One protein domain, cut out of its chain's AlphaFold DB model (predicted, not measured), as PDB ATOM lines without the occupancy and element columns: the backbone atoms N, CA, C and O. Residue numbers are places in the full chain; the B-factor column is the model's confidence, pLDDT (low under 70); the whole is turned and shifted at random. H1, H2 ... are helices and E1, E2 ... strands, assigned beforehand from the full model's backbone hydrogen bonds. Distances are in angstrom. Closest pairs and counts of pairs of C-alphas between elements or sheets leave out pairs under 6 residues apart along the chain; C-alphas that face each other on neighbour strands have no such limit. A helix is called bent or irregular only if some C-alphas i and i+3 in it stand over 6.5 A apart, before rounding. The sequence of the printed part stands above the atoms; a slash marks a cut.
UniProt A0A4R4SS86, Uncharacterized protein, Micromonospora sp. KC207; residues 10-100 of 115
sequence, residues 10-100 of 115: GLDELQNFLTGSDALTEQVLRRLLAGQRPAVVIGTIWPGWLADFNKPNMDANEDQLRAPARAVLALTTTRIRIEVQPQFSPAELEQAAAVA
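AT A GLANCE: This is residues 10 to 100 of the 115 residues of an uncharacterized protein of Micromonospora sp. KC207 (UniProt A0A4R4SS86). Three short helices, H1, H2 and H3, gather around the later part of the long helix H4, while a fifth helix, H5, is set far off at the end of a long unnamed stretch, residues 75 to 89. H2 begins beside the last turns of H4 and runs the same way at a shallow tilt of 12 degrees, H3 is set steeply to H4, and the chain returns from H2 to H3 through the strand E1, making a loose frame from which residues 34 to 39 stick out; residues 89 to 95, of which 90 to 95 belong to H5, stand free as well. The printed part has 91 residues, with H1, H2, E1, H3, H4 and H5 in that order, and is mostly helix. It is loose, with a radius of gyration of the C-alphas of 16.4 A, and spans 48 by 40 by 22 A, only just flat.

HOW THE PARTS SIT: Residues 10 to 11 form a short parallel pairing with residues 42 to 43 of E1, residues 41 to 43, which pairs with no named strand. H1, residues 15 to 18, only just touches H4, residues 60 to 74, with 3 pairs of C-alphas within 8 A; the closest C-alphas are those of Leu 18 and Ala 69, 5.1 A apart. H2, residues 26 to 33, touches H4 at a shallow tilt of 12 degrees, the same way, with the C-alphas of Glu 26 and Val 72 closest at 4.8 A. H4 touches H1 with residues 68 to 72 alone, and it touches H2 with residues 68 to 72 alone. H3, residues 47 to 54, touches residues 66 to 70 of H4 alone, at a steep tilt of 66 degrees, opposite ways; the closest C-alphas are those of Phe 53 and Arg 70, 6.3 A apart. H4 is the hub, touching three helices. H1 and H3 are close but not clearly touching, with the C-alphas of Gln 15 and Trp 49 closest at 6.7 A. H5, residues 90 to 99, touches no helix and is apart from E1. In H2, H3 and H5 every O i to N i+4 pair is within hydrogen-bond range, in H4 9 of 11 are, and H1 is too short for such a pair.

IN THESE COORDINATES: H1, residues 15 to 18, begins at C-alpha 15 (41.661, 12.193, 14.567) and is 4.9 A long from first to last C-alpha. H2, residues 26 to 33, measures 10.5 A, E1, residues 41 to 43, 6.6 A, and H3, residues 47 to 54, 10.6 A. H4, residues 60 to 74, measures 19.7 A and begins at C-alpha 60 (44.031, -7.786, 18.830); it is irregular, but only just, with C-alphas 65 and 68 7.0 A apart. H5, residues 90 to 99, measures 14.5 A and ends at C-alpha 99 (39.684, 38.463, 17.758).

THE WHOLE: The two C-alphas farthest apart are those of Ala 60 and Ala 98, 49.4 A. The printed part has no cut. The link from H4 to H5 is long, with 15 residues; those from E1 to H3 and from H3 to H4 are tight. The mean pLDDT of the printed part is 73.0, and 27 residues are under 70, among them residues 76 to 88 and 96 to 100.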
ATOM      1  N   GLY A  10      48.410  22.797   8.468       57.31
ATOM      2  CA  GLY A  10      47.590  22.564   9.655       57.31
ATOM      3  C   GLY A  10      46.752  21.303   9.467       57.31
ATOM      4  O   GLY A  10      46.106  21.155   8.431       57.31
ATOM      5  N   LEU A  11      46.799  20.400  10.443       70.81
ATOM      6  CA  LEU A  11      45.908  19.247  10.552       70.81
ATOM      7  C   LEU A  11      44.897  19.555  11.654       70.81
ATOM      8  O   LEU A  11      45.109  19.199  12.814       70.81
ATOM      9  N   ASP A  12      43.852  20.301  11.303       73.62
ATOM     10  CA  ASP A  12      42.776  20.564  12.253       73.62
ATOM     11  C   ASP A  12      41.981  19.281  12.488       73.62
ATOM     12  O   ASP A  12      41.659  18.587  11.529       73.62
ATOM     13  N   GLU A  13      41.707  18.936  13.743       78.31
ATOM     14  CA  GLU A  13      41.036  17.680  14.095       78.31
ATOM     15  C   GLU A  13      41.765  16.427  13.578       78.31
ATOM     16  O   GLU A  13      41.233  15.602  12.832       78.31
ATOM     17  N   LEU A  14      43.011  16.260  14.019       81.12
ATOM     18  CA  LEU A  14      43.931  15.191  13.638       81.12
ATOM     19  C   LEU A  14      43.299  13.790  13.658       81.12
ATOM     20  O   LEU A  14      43.660  12.971  12.820       81.12
ATOM     21  N   GLN A  15      42.341  13.496  14.545       82.75
ATOM     22  CA  GLN A  15      41.661  12.193  14.567       82.75
ATOM     23  C   GLN A  15      40.993  11.822  13.227       82.75
ATOM     24  O   GLN A  15      40.970  10.642  12.869       82.75
ATOM     25  N   ASN A  16      40.544  12.819  12.457       81.94
ATOM     26  CA  ASN A  16      39.932  12.636  11.136       81.94
ATOM     27  C   ASN A  16      40.958  12.203  10.080       81.94
ATOM     28  O   ASN A  16      40.602  11.631   9.058       81.94
ATOM     29  N   PHE A  17      42.241  12.459  10.337       81.00
ATOM     30  CA  PHE A  17      43.353  12.046   9.489       81.00
ATOM     31  C   PHE A  17      44.035  10.783  10.008       81.00
ATOM     32  O   PHE A  17      44.836  10.202   9.295       81.00
ATOM     33  N   LEU A  18      43.764  10.339  11.235       80.75
ATOM     34  CA  LEU A  18      44.363   9.127  11.807       80.75
ATOM     35  C   LEU A  18      43.535   7.863  11.539       80.75
ATOM     36  O   LEU A  18      43.983   6.762  11.853       80.75
ATOM     37  N   THR A  19      42.331   8.013  10.988       74.62
ATOM     38  CA  THR A  19      41.371   6.927  10.765       74.62
ATOM     39  C   THR A  19      40.825   6.971   9.337       74.62
ATOM     40  O   THR A  19      40.824   8.021   8.702       74.62
ATOM     41  N   GLY A  20      40.380   5.823   8.814       70.56
ATOM     42  CA  GLY A  20      39.813   5.709   7.463       70.56
ATOM     43  C   GLY A  20      40.796   5.247   6.379       70.56
ATOM     44  O   GLY A  20      41.959   4.951   6.646       70.56
ATOM     45  N   SER A  21      40.302   5.142   5.141       67.31
ATOM     46  CA  SER A  21      41.045   4.605   3.987       67.31
ATOM     47  C   SER A  21      42.207   5.491   3.530       67.31
ATOM     48  O   SER A  21      43.199   4.968   3.029       67.31
ATOM     49  N   ASP A  22      42.108   6.802   3.755       68.38
ATOM     50  CA  ASP A  22      43.130   7.797   3.404       68.38
ATOM     51  C   ASP A  22      43.885   8.313   4.641       68.38
ATOM     52  O   ASP A  22      44.346   9.456   4.679       68.38
ATOM     53  N   ALA A  23      43.994   7.478   5.679       77.88
ATOM     54  CA  ALA A  23      44.657   7.855   6.916       77.88
ATOM     55  C   ALA A  23      46.107   8.309   6.667       77.88
ATOM     56  O   ALA A  23      46.898   7.674   5.963       77.88
ATOM     57  N   LEU A  24      46.480   9.410   7.312       80.69
ATOM     58  CA  LEU A  24      47.850   9.840   7.493       80.69
ATOM     59  C   LEU A  24      48.624   8.711   8.171       80.69
ATOM     60  O   LEU A  24      48.315   8.312   9.290       80.69
ATOM     61  N   THR A  25      49.656   8.213   7.495       82.69
ATOM     62  CA  THR A  25      50.521   7.158   8.021       82.69
ATOM     63  C   THR A  25      51.860   7.714   8.483       82.69
ATOM     64  O   THR A  25      52.311   8.781   8.051       82.69
ATOM     65  N   GLU A  26      52.549   6.937   9.317       82.81
ATOM     66  CA  GLU A  26      53.916   7.224   9.747       82.81
ATOM     67  C   GLU A  26      54.845   7.455   8.543       82.81
ATOM     68  O   GLU A  26      55.636   8.397   8.524       82.81
ATOM     69  N   GLN A  27      54.710   6.637   7.493       81.00
ATOM     70  CA  GLN A  27      55.531   6.737   6.289       81.00
ATOM     71  C   GLN A  27      55.293   8.049   5.530       81.00
ATOM     72  O   GLN A  27      56.251   8.672   5.065       81.00
ATOM     73  N   VAL A  28      54.035   8.486   5.410       80.88
ATOM     74  CA  VAL A  28      53.686   9.766   4.775       80.88
ATOM     75  C   VAL A  28      54.262  10.926   5.583       80.88
ATOM     76  O   VAL A  28      54.906  11.807   5.010       80.88
ATOM     77  N   LEU A  29      54.112  10.895   6.908       78.06
ATOM     78  CA  LEU A  29      54.638  11.942   7.779       78.06
ATOM     79  C   LEU A  29      56.172  12.004   7.732       78.06
ATOM     80  O   LEU A  29      56.740  13.082   7.573       78.06
ATOM     81  N   ARG A  30      56.860  10.857   7.761       80.50
ATOM     82  CA  ARG A  30      58.323  10.794   7.607       80.50
ATOM     83  C   ARG A  30      58.789  11.339   6.263       80.50
ATOM     84  O   ARG A  30      59.765  12.079   6.232       80.50
ATOM     85  N   ARG A  31      58.098  11.026   5.162       81.00
ATOM     86  CA  ARG A  31      58.421  11.587   3.837       81.00
ATOM     87  C   ARG A  31      58.249  13.105   3.796       81.00
ATOM     88  O   ARG A  31      59.072  13.778   3.187       81.00
ATOM     89  N   LEU A  32      57.215  13.637   4.450       73.75
ATOM     90  CA  LEU A  32      57.002  15.083   4.564       73.75
ATOM     91  C   LEU A  32      58.121  15.764   5.361       73.75
ATOM     92  O   LEU A  32      58.592  16.827   4.963       73.75
ATOM     93  N   LEU A  33      58.563  15.141   6.455       75.62
ATOM     94  CA  LEU A  33      59.621  15.670   7.320       75.62
ATOM     95  C   LEU A  33      61.032  15.499   6.731       75.62
ATOM     96  O   LEU A  33      61.904  16.313   7.008       75.62
ATOM     97  N   ALA A  34      61.258  14.480   5.897       78.94
ATOM     98  CA  ALA A  34      62.548  14.199   5.255       78.94
ATOM     99  C   ALA A  34      62.836  15.066   4.009       78.94
ATOM    100  O   ALA A  34      63.808  14.823   3.293       78.94
ATOM    101  N   GLY A  35      61.984  16.050   3.706       74.12
ATOM    102  CA  GLY A  35      62.182  16.955   2.577       74.12
ATOM    103  C   GLY A  35      63.432  17.833   2.717       74.12
ATOM    104  O   GLY A  35      63.939  18.070   3.807       74.12
ATOM    105  N   GLN A  36      63.905  18.397   1.600       71.00
ATOM    106  CA  GLN A  36      65.086  19.282   1.568       71.00
ATOM    107  C   GLN A  36      64.898  20.626   2.302       71.00
ATOM    108  O   GLN A  36      65.823  21.433   2.362       71.00
ATOM    109  N   ARG A  37      63.698  20.913   2.819       72.56
ATOM    110  CA  ARG A  37      63.376  22.160   3.520       72.56
ATOM    111  C   ARG A  37      62.855  21.852   4.921       72.56
ATOM    112  O   ARG A  37      62.115  20.881   5.063       72.56
ATOM    113  N   PRO A  38      63.159  22.702   5.920       70.56
ATOM    114  CA  PRO A  38      62.559  22.595   7.243       70.56
ATOM    115  C   PRO A  38      61.029  22.553   7.150       70.56
ATOM    116  O   PRO A  38      60.413  23.423   6.528       70.56
ATOM    117  N   ALA A  39      60.428  21.538   7.767       69.88
ATOM    118  CA  ALA A  39      58.988  21.329   7.801       69.88
ATOM    119  C   ALA A  39      58.511  21.257   9.254       69.88
ATOM    120  O   ALA A  39      59.149  20.633  10.099       69.88
ATOM    121  N   VAL A  40      57.370  21.889   9.528       69.12
ATOM    122  CA  VAL A  40      56.672  21.814  10.814       69.12
ATOM    123  C   VAL A  40      55.257  21.333  10.530       69.12
ATOM    124  O   VAL A  40      54.575  21.881   9.661       69.12
ATOM    125  N   VAL A  41      54.826  20.304  11.256       71.00
ATOM    126  CA  VAL A  41      53.454  19.794  11.214       71.00
ATOM    127  C   VAL A  41      52.804  20.115  12.549       71.00
ATOM    128  O   VAL A  41      53.316  19.725  13.595       71.00
ATOM    129  N   ILE A  42      51.690  20.843  12.501       74.06
ATOM    130  CA  ILE A  42      50.875  21.159  13.674       74.06
ATOM    131  C   ILE A  42      49.546  20.435  13.501       74.06
ATOM    132  O   ILE A  42      48.876  20.621  12.485       74.06
ATOM    133  N   GLY A  43      49.183  19.621  14.490       77.12
ATOM    134  CA  GLY A  43      47.881  18.967  14.558       77.12
ATOM    135  C   GLY A  43      47.185  19.266  15.878       77.12
ATOM    136  O   GLY A  43      47.829  19.254  16.929       77.12
ATOM    137  N   THR A  44      45.884  19.526  15.822       79.06
ATOM    138  CA  THR A  44      45.010  19.623  16.998       79.06
ATOM    139  C   THR A  44      44.287  18.294  17.169       79.06
ATOM    140  O   THR A  44      43.886  17.674  16.193       79.06
ATOM    141  N   ILE A  45      44.144  17.797  18.394       81.81
ATOM    142  CA  ILE A  45      43.385  16.570  18.663       81.81
ATOM    143  C   ILE A  45      42.552  16.764  19.918       81.81
ATOM    144  O   ILE A  45      43.027  17.314  20.914       81.81
ATOM    145  N   TRP A  46      41.311  16.292  19.881       80.38
ATOM    146  CA  TRP A  46      40.450  16.312  21.053       80.38
ATOM    147  C   TRP A  46      40.983  15.365  22.144       80.38
ATOM    148  O   TRP A  46      41.403  14.245  21.831       80.38
ATOM    149  N   PRO A  47      40.921  15.747  23.436       76.31
ATOM    150  CA  PRO A  47      41.460  14.929  24.525       76.31
ATOM    151  C   PRO A  47      40.869  13.516  24.607       76.31
ATOM    152  O   PRO A  47      41.604  12.573  24.888       76.31
ATOM    153  N   GLY A  48      39.568  13.358  24.333       80.06
ATOM    154  CA  GLY A  48      38.900  12.048  24.327       80.06
ATOM    155  C   GLY A  48      39.480  11.109  23.270       80.06
ATOM    156  O   GLY A  48      39.888   9.997  23.588       80.06
ATOM    157  N   TRP A  49      39.647  11.610  22.047       81.25
ATOM    158  CA  TRP A  49      40.267  10.865  20.951       81.25
ATOM    159  C   TRP A  49      41.728  10.515  21.241       81.25
ATOM    160  O   TRP A  49      42.157   9.386  21.012       81.25
ATOM    161  N   LEU A  50      42.498  11.452  21.802       81.88
ATOM    162  CA  LEU A  50      43.871  11.173  22.223       81.88
ATOM    163  C   LEU A  50      43.924  10.090  23.312       81.88
ATOM    164  O   LEU A  50      44.814   9.240  23.286       81.88
ATOM    165  N   ALA A  51      42.991  10.109  24.267       82.06
ATOM    166  CA  ALA A  51      42.885   9.065  25.278       82.06
ATOM    167  C   ALA A  51      42.548   7.713  24.636       82.06
ATOM    168  O   ALA A  51      43.194   6.720  24.957       82.06
ATOM    169  N   ASP A  52      41.618   7.676  23.683       83.69
ATOM    170  CA  ASP A  52      41.204   6.451  22.994       83.69
ATOM    171  C   ASP A  52      42.320   5.804  22.171       83.69
ATOM    172  O   ASP A  52      42.458   4.577  22.182       83.69
ATOM    173  N   PHE A  53      43.168   6.601  21.515       79.56
ATOM    174  CA  PHE A  53      44.351   6.076  20.829       79.56
ATOM    175  C   PHE A  53      45.418   5.546  21.792       79.56
ATOM    176  O   PHE A  53      46.180   4.664  21.409       79.56
ATOM    177  N   ASN A  54      45.483   6.051  23.028       79.38
ATOM    178  CA  ASN A  54      46.449   5.603  24.038       79.38
ATOM    179  C   ASN A  54      45.919   4.483  24.947       79.38
ATOM    180  O   ASN A  54      46.692   3.941  25.740       79.38
ATOM    181  N   LYS A  55      44.627   4.136  24.872       81.88
ATOM    182  CA  LYS A  55      44.063   3.037  25.662       81.88
ATOM    183  C   LYS A  55      44.753   1.716  25.286       81.88
ATOM    184  O   LYS A  55      44.909   1.437  24.096       81.88
ATOM    185  N   PRO A  56      45.141   0.887  26.273       68.56
ATOM    186  CA  PRO A  56      45.561  -0.481  26.008       68.56
ATOM    187  C   PRO A  56      44.368  -1.247  25.429       68.56
ATOM    188  O   PRO A  56      43.349  -1.388  26.107       68.56
ATOM    189  N   ASN A  57      44.462  -1.705  24.181       69.19
ATOM    190  CA  ASN A  57      43.411  -2.535  23.599       69.19
ATOM    191  C   ASN A  57      43.540  -3.968  24.123       69.19
ATOM    192  O   ASN A  57      44.628  -4.541  24.132       69.19
ATOM    193  N   MET A  58      42.417  -4.536  24.562       65.56
ATOM    194  CA  MET A  58      42.329  -5.942  24.978       65.56
ATOM    195  C   MET A  58      42.033  -6.881  23.798       65.56
ATOM    196  O   MET A  58      42.254  -8.083  23.911       65.56
ATOM    197  N   ASP A  59      41.565  -6.334  22.671       80.56
ATOM    198  CA  ASP A  59      41.297  -7.060  21.429       80.56
ATOM    199  C   ASP A  59      42.395  -6.776  20.388       80.56
ATOM    200  O   ASP A  59      42.695  -5.621  20.067       80.56
ATOM    201  N   ALA A  60      42.985  -7.845  19.845       75.31
ATOM    202  CA  ALA A  60      44.031  -7.786  18.830       75.31
ATOM    203  C   ALA A  60      43.556  -7.164  17.502       75.31
ATOM    204  O   ALA A  60      44.338  -6.474  16.845       75.31
ATOM    205  N   ASN A  61      42.289  -7.355  17.118       76.88
ATOM    206  CA  ASN A  61      41.731  -6.764  15.899       76.88
ATOM    207  C   ASN A  61      41.565  -5.249  16.041       76.88
ATOM    208  O   ASN A  61      41.925  -4.492  15.140       76.88
ATOM    209  N   GLU A  62      41.069  -4.785  17.190       73.62
ATOM    210  CA  GLU A  62      40.977  -3.349  17.459       73.62
ATOM    211  C   GLU A  62      42.364  -2.710  17.564       73.62
ATOM    212  O   GLU A  62      42.560  -1.563  17.153       73.62
ATOM    213  N   ASP A  63      43.343  -3.431  18.115       78.19
ATOM    214  CA  ASP A  63      44.717  -2.949  18.200       78.19
ATOM    215  C   ASP A  63      45.356  -2.762  16.822       78.19
ATOM    216  O   ASP A  63      45.980  -1.728  16.576       78.19
ATOM    217  N   GLN A  64      45.110  -3.685  15.890       77.69
ATOM    218  CA  GLN A  64      45.563  -3.568  14.504       77.69
ATOM    219  C   GLN A  64      45.030  -2.306  13.814       77.69
ATOM    220  O   GLN A  64      45.753  -1.672  13.044       77.69
ATOM    221  N   LEU A  65      43.797  -1.900  14.129       74.81
ATOM    222  CA  LEU A  65      43.183  -0.687  13.582       74.81
ATOM    223  C   LEU A  65      43.765   0.600  14.186       74.81
ATOM    224  O   LEU A  65      43.818   1.626  13.510       74.81
ATOM    225  N   ARG A  66      44.215   0.573  15.449       78.88
ATOM    226  CA  ARG A  66      44.729   1.763  16.159       78.88
ATOM    227  C   ARG A  66      46.251   1.890  16.143       78.88
ATOM    228  O   ARG A  66      46.770   2.989  16.354       78.88
ATOM    229  N   ALA A  67      46.978   0.809  15.872       82.25
ATOM    230  CA  ALA A  67      48.436   0.800  15.817       82.25
ATOM    231  C   ALA A  67      49.027   1.847  14.845       82.25
ATOM    232  O   ALA A  67      49.951   2.556  15.256       82.25
ATOM    233  N   PRO A  68      48.486   2.048  13.624       82.31
ATOM    234  CA  PRO A  68      48.986   3.080  12.713       82.31
ATOM    235  C   PRO A  68      48.823   4.502  13.268       82.31
ATOM    236  O   PRO A  68      49.749   5.311  13.189       82.31
ATOM    237  N   ALA A  69      47.679   4.796  13.893       81.94
ATOM    238  CA  ALA A  69      47.413   6.095  14.505       81.94
ATOM    239  C   ALA A  69      48.392   6.392  15.653       81.94
ATOM    240  O   ALA A  69      48.939   7.494  15.747       81.94
ATOM    241  N   ARG A  70      48.683   5.390  16.497       83.56
ATOM    242  CA  ARG A  70      49.688   5.515  17.565       83.56
ATOM    243  C   ARG A  70      51.087   5.772  17.019       83.56
ATOM    244  O   ARG A  70      51.799   6.600  17.582       83.56
ATOM    245  N   ALA A  71      51.470   5.112  15.929       82.81
ATOM    246  CA  ALA A  71      52.771   5.315  15.297       82.81
ATOM    247  C   ALA A  71      52.947   6.762  14.798       82.81
ATOM    248  O   ALA A  71      53.987   7.377  15.025       82.81
ATOM    249  N   VAL A  72      51.900   7.357  14.216       81.50
ATOM    250  CA  VAL A  72      51.895   8.780  13.834       81.50
ATOM    251  C   VAL A  72      51.999   9.690  15.057       81.50
ATOM    252  O   VAL A  72      52.835  10.594  15.085       81.50
ATOM    253  N   LEU A  73      51.205   9.433  16.100       80.81
ATOM    254  CA  LEU A  73      51.249  10.204  17.346       80.81
ATOM    255  C   LEU A  73      52.585  10.060  18.091       80.81
ATOM    256  O   LEU A  73      52.928  10.937  18.885       80.81
ATOM    257  N   ALA A  74      53.337   8.981  17.874       81.50
ATOM    258  CA  ALA A  74      54.661   8.764  18.456       81.50
ATOM    259  C   ALA A  74      55.765   9.580  17.762       81.50
ATOM    260  O   ALA A  74      56.780   9.877  18.385       81.50
ATOM    261  N   LEU A  75      55.562  10.006  16.510       74.75
ATOM    262  CA  LEU A  75      56.503  10.889  15.807       74.75
ATOM    263  C   LEU A  75      56.485  12.333  16.315       74.75
ATOM    264  O   LEU A  75      57.327  13.138  15.917       74.75
ATOM    265  N   THR A  76      55.535  12.683  17.181       69.06
ATOM    266  CA  THR A  76      55.461  14.023  17.763       69.06
ATOM    267  C   THR A  76      56.609  14.234  18.755       69.06
ATOM    268  O   THR A  76      56.603  13.711  19.863       69.06
ATOM    269  N   THR A  77      57.614  15.024  18.362       59.28
ATOM    270  CA  THR A  77      58.750  15.399  19.232       59.28
ATOM    271  C   THR A  77      58.320  16.304  20.389       59.28
ATOM    272  O   THR A  77      58.973  16.350  21.428       59.28
ATOM    273  N   THR A  78      57.206  17.024  20.237       58.78
ATOM    274  CA  THR A  78      56.668  17.917  21.266       58.78
ATOM    275  C   THR A  78      55.152  17.782  21.319       58.78
ATOM    276  O   THR A  78      54.450  18.180  20.394       58.78
ATOM    277  N   ARG A  79      54.637  17.229  22.421       54.53
ATOM    278  CA  ARG A  79      53.207  17.249  22.743       54.53
ATOM    279  C   ARG A  79      52.929  18.465  23.611       54.53
ATOM    280  O   ARG A  79      53.133  18.419  24.820       54.53
ATOM    281  N   ILE A  80      52.467  19.552  23.006       52.50
ATOM    282  CA  ILE A  80      51.931  20.677  23.773       52.50
ATOM    283  C   ILE A  80      50.478  20.331  24.092       52.50
ATOM    284  O   ILE A  80      49.587  20.507  23.263       52.50
ATOM    285  N   ARG A  81      50.237  19.784  25.286       49.34
ATOM    286  CA  ARG A  81      48.879  19.647  25.813       49.34
ATOM    287  C   ARG A  81      48.456  21.019  26.325       49.34
ATOM    288  O   ARG A  81      48.748  21.367  27.463       49.34
ATOM    289  N   ILE A  82      47.791  21.796  25.476       53.88
ATOM    290  CA  ILE A  82      47.027  22.950  25.948       53.88
ATOM    291  C   ILE A  82      45.774  22.365  26.597       53.88
ATOM    292  O   ILE A  82      44.763  22.127  25.939       53.88
ATOM    293  N   GLU A  83      45.865  22.034  27.884       45.66
ATOM    294  CA  GLU A  83      44.653  21.933  28.683       45.66
ATOM    295  C   GLU A  83      44.069  23.334  28.709       45.66
ATOM    296  O   GLU A  83      44.617  24.225  29.358       45.66
ATOM    297  N   VAL A  84      42.996  23.549  27.950       48.38
ATOM    298  CA  VAL A  84      42.165  24.732  28.129       48.38
ATOM    299  C   VAL A  84      41.573  24.587  29.524       48.38
ATOM    300  O   VAL A  84      40.532  23.959  29.712       48.38
ATOM    301  N   GLN A  85      42.295  25.074  30.532       46.41
ATOM    302  CA  GLN A  85      41.711  25.250  31.843       46.41
ATOM    303  C   GLN A  85      40.515  26.186  31.635       46.41
ATOM    304  O   GLN A  85      40.650  27.191  30.938       46.41
ATOM    305  N   PRO A  86      39.337  25.880  32.196       54.56
ATOM    306  CA  PRO A  86      38.104  26.625  31.919       54.56
ATOM    307  C   PRO A  86      38.144  28.090  32.385       54.56
ATOM    308  O   PRO A  86      37.184  28.831  32.200       54.56
ATOM    309  N   GLN A  87      39.246  28.512  32.992       60.34
ATOM    310  CA  GLN A  87      39.453  29.824  33.564       60.34
ATOM    311  C   GLN A  87      40.536  30.550  32.778       60.34
ATOM    312  O   GLN A  87      41.688  30.645  33.190       60.34
ATOM    313  N   PHE A  88      40.120  31.058  31.621       64.19
ATOM    314  CA  PHE A  88      40.817  32.147  30.955       64.19
ATOM    315  C   PHE A  88      40.933  33.324  31.925       64.19
ATOM    316  O   PHE A  88      39.957  33.699  32.586       64.19
ATOM    317  N   SER A  89      42.116  33.920  32.007       70.88
ATOM    318  CA  SER A  89      42.295  35.178  32.719       70.88
ATOM    319  C   SER A  89      41.461  36.291  32.062       70.88
ATOM    320  O   SER A  89      41.136  36.212  30.872       70.88
ATOM    321  N   PRO A  90      41.129  37.370  32.794       73.06
ATOM    322  CA  PRO A  90      40.400  38.502  32.221       73.06
ATOM    323  C   PRO A  90      41.046  39.074  30.947       73.06
ATOM    324  O   PRO A  90      40.334  39.417  30.009       73.06
ATOM    325  N   ALA A  91      42.382  39.102  30.878       73.00
ATOM    326  CA  ALA A  91      43.123  39.584  29.712       73.00
ATOM    327  C   ALA A  91      43.015  38.639  28.500       73.00
ATOM    328  O   ALA A  91      42.913  39.092  27.361       73.00
ATOM    329  N   GLU A  92      43.004  37.323  28.729       67.81
ATOM    330  CA  GLU A  92      42.810  36.332  27.663       67.81
ATOM    331  C   GLU A  92      41.380  36.363  27.119       67.81
ATOM    332  O   GLU A  92      41.184  36.222  25.916       67.81
ATOM    333  N   LEU A  93      40.386  36.617  27.978       72.00
ATOM    334  CA  LEU A  93      39.000  36.833  27.554       72.00
ATOM    335  C   LEU A  93      38.844  38.107  26.720       72.00
ATOM    336  O   LEU A  93      38.131  38.097  25.720       72.00
ATOM    337  N   GLU A  94      39.509  39.193  27.112       70.38
ATOM    338  CA  GLU A  94      39.494  40.456  26.370       70.38
ATOM    339  C   GLU A  94      40.139  40.302  24.986       70.38
ATOM    340  O   GLU A  94      39.570  40.729  23.982       70.38
ATOM    341  N   GLN A  95      41.276  39.604  24.906       71.94
ATOM    342  CA  GLN A  95      41.918  39.280  23.631       71.94
ATOM    343  C   GLN A  95      41.059  38.350  22.771       71.94
ATOM    344  O   GLN A  95      40.892  38.611  21.583       71.94
ATOM    345  N   ALA A  96      40.462  37.306  23.359       67.19
ATOM    346  CA  ALA A  96      39.557  36.403  22.651       67.19
ATOM    347  C   ALA A  96      38.342  37.148  22.077       67.19
ATOM    348  O   ALA A  96      37.958  36.897  20.940       67.19
ATOM    349  N   ALA A  97      37.773  38.093  22.829       66.69
ATOM    350  CA  ALA A  97      36.679  38.941  22.361       66.69
ATOM    351  C   ALA A  97      37.114  39.888  21.230       66.69
ATOM    352  O   ALA A  97      36.362  40.087  20.281       66.69
ATOM    353  N   ALA A  98      38.333  40.432  21.294       68.69
ATOM    354  CA  ALA A  98      38.874  41.313  20.260       68.69
ATOM    355  C   ALA A  98      39.148  40.593  18.925       68.69
ATOM    356  O   ALA A  98      39.071  41.220  17.867       68.69
ATOM    357  N   VAL A  99      39.452  39.290  18.959       67.50
ATOM    358  CA  VAL A  99      39.684  38.463  17.758       67.50
ATOM    359  C   VAL A  99      38.474  37.619  17.350       67.50
ATOM    360  O   VAL A  99      38.520  36.949  16.316       67.50
ATOM    361  N   ALA A 100      37.395  37.628  18.138       65.12
ATOM    362  CA  ALA A 100      36.177  36.893  17.831       65.12
ATOM    363  C   ALA A 100      35.523  37.464  16.565       65.12
ATOM    364  O   ALA A 100      35.133  38.631  16.514       65.12
TER     365      ALA A 100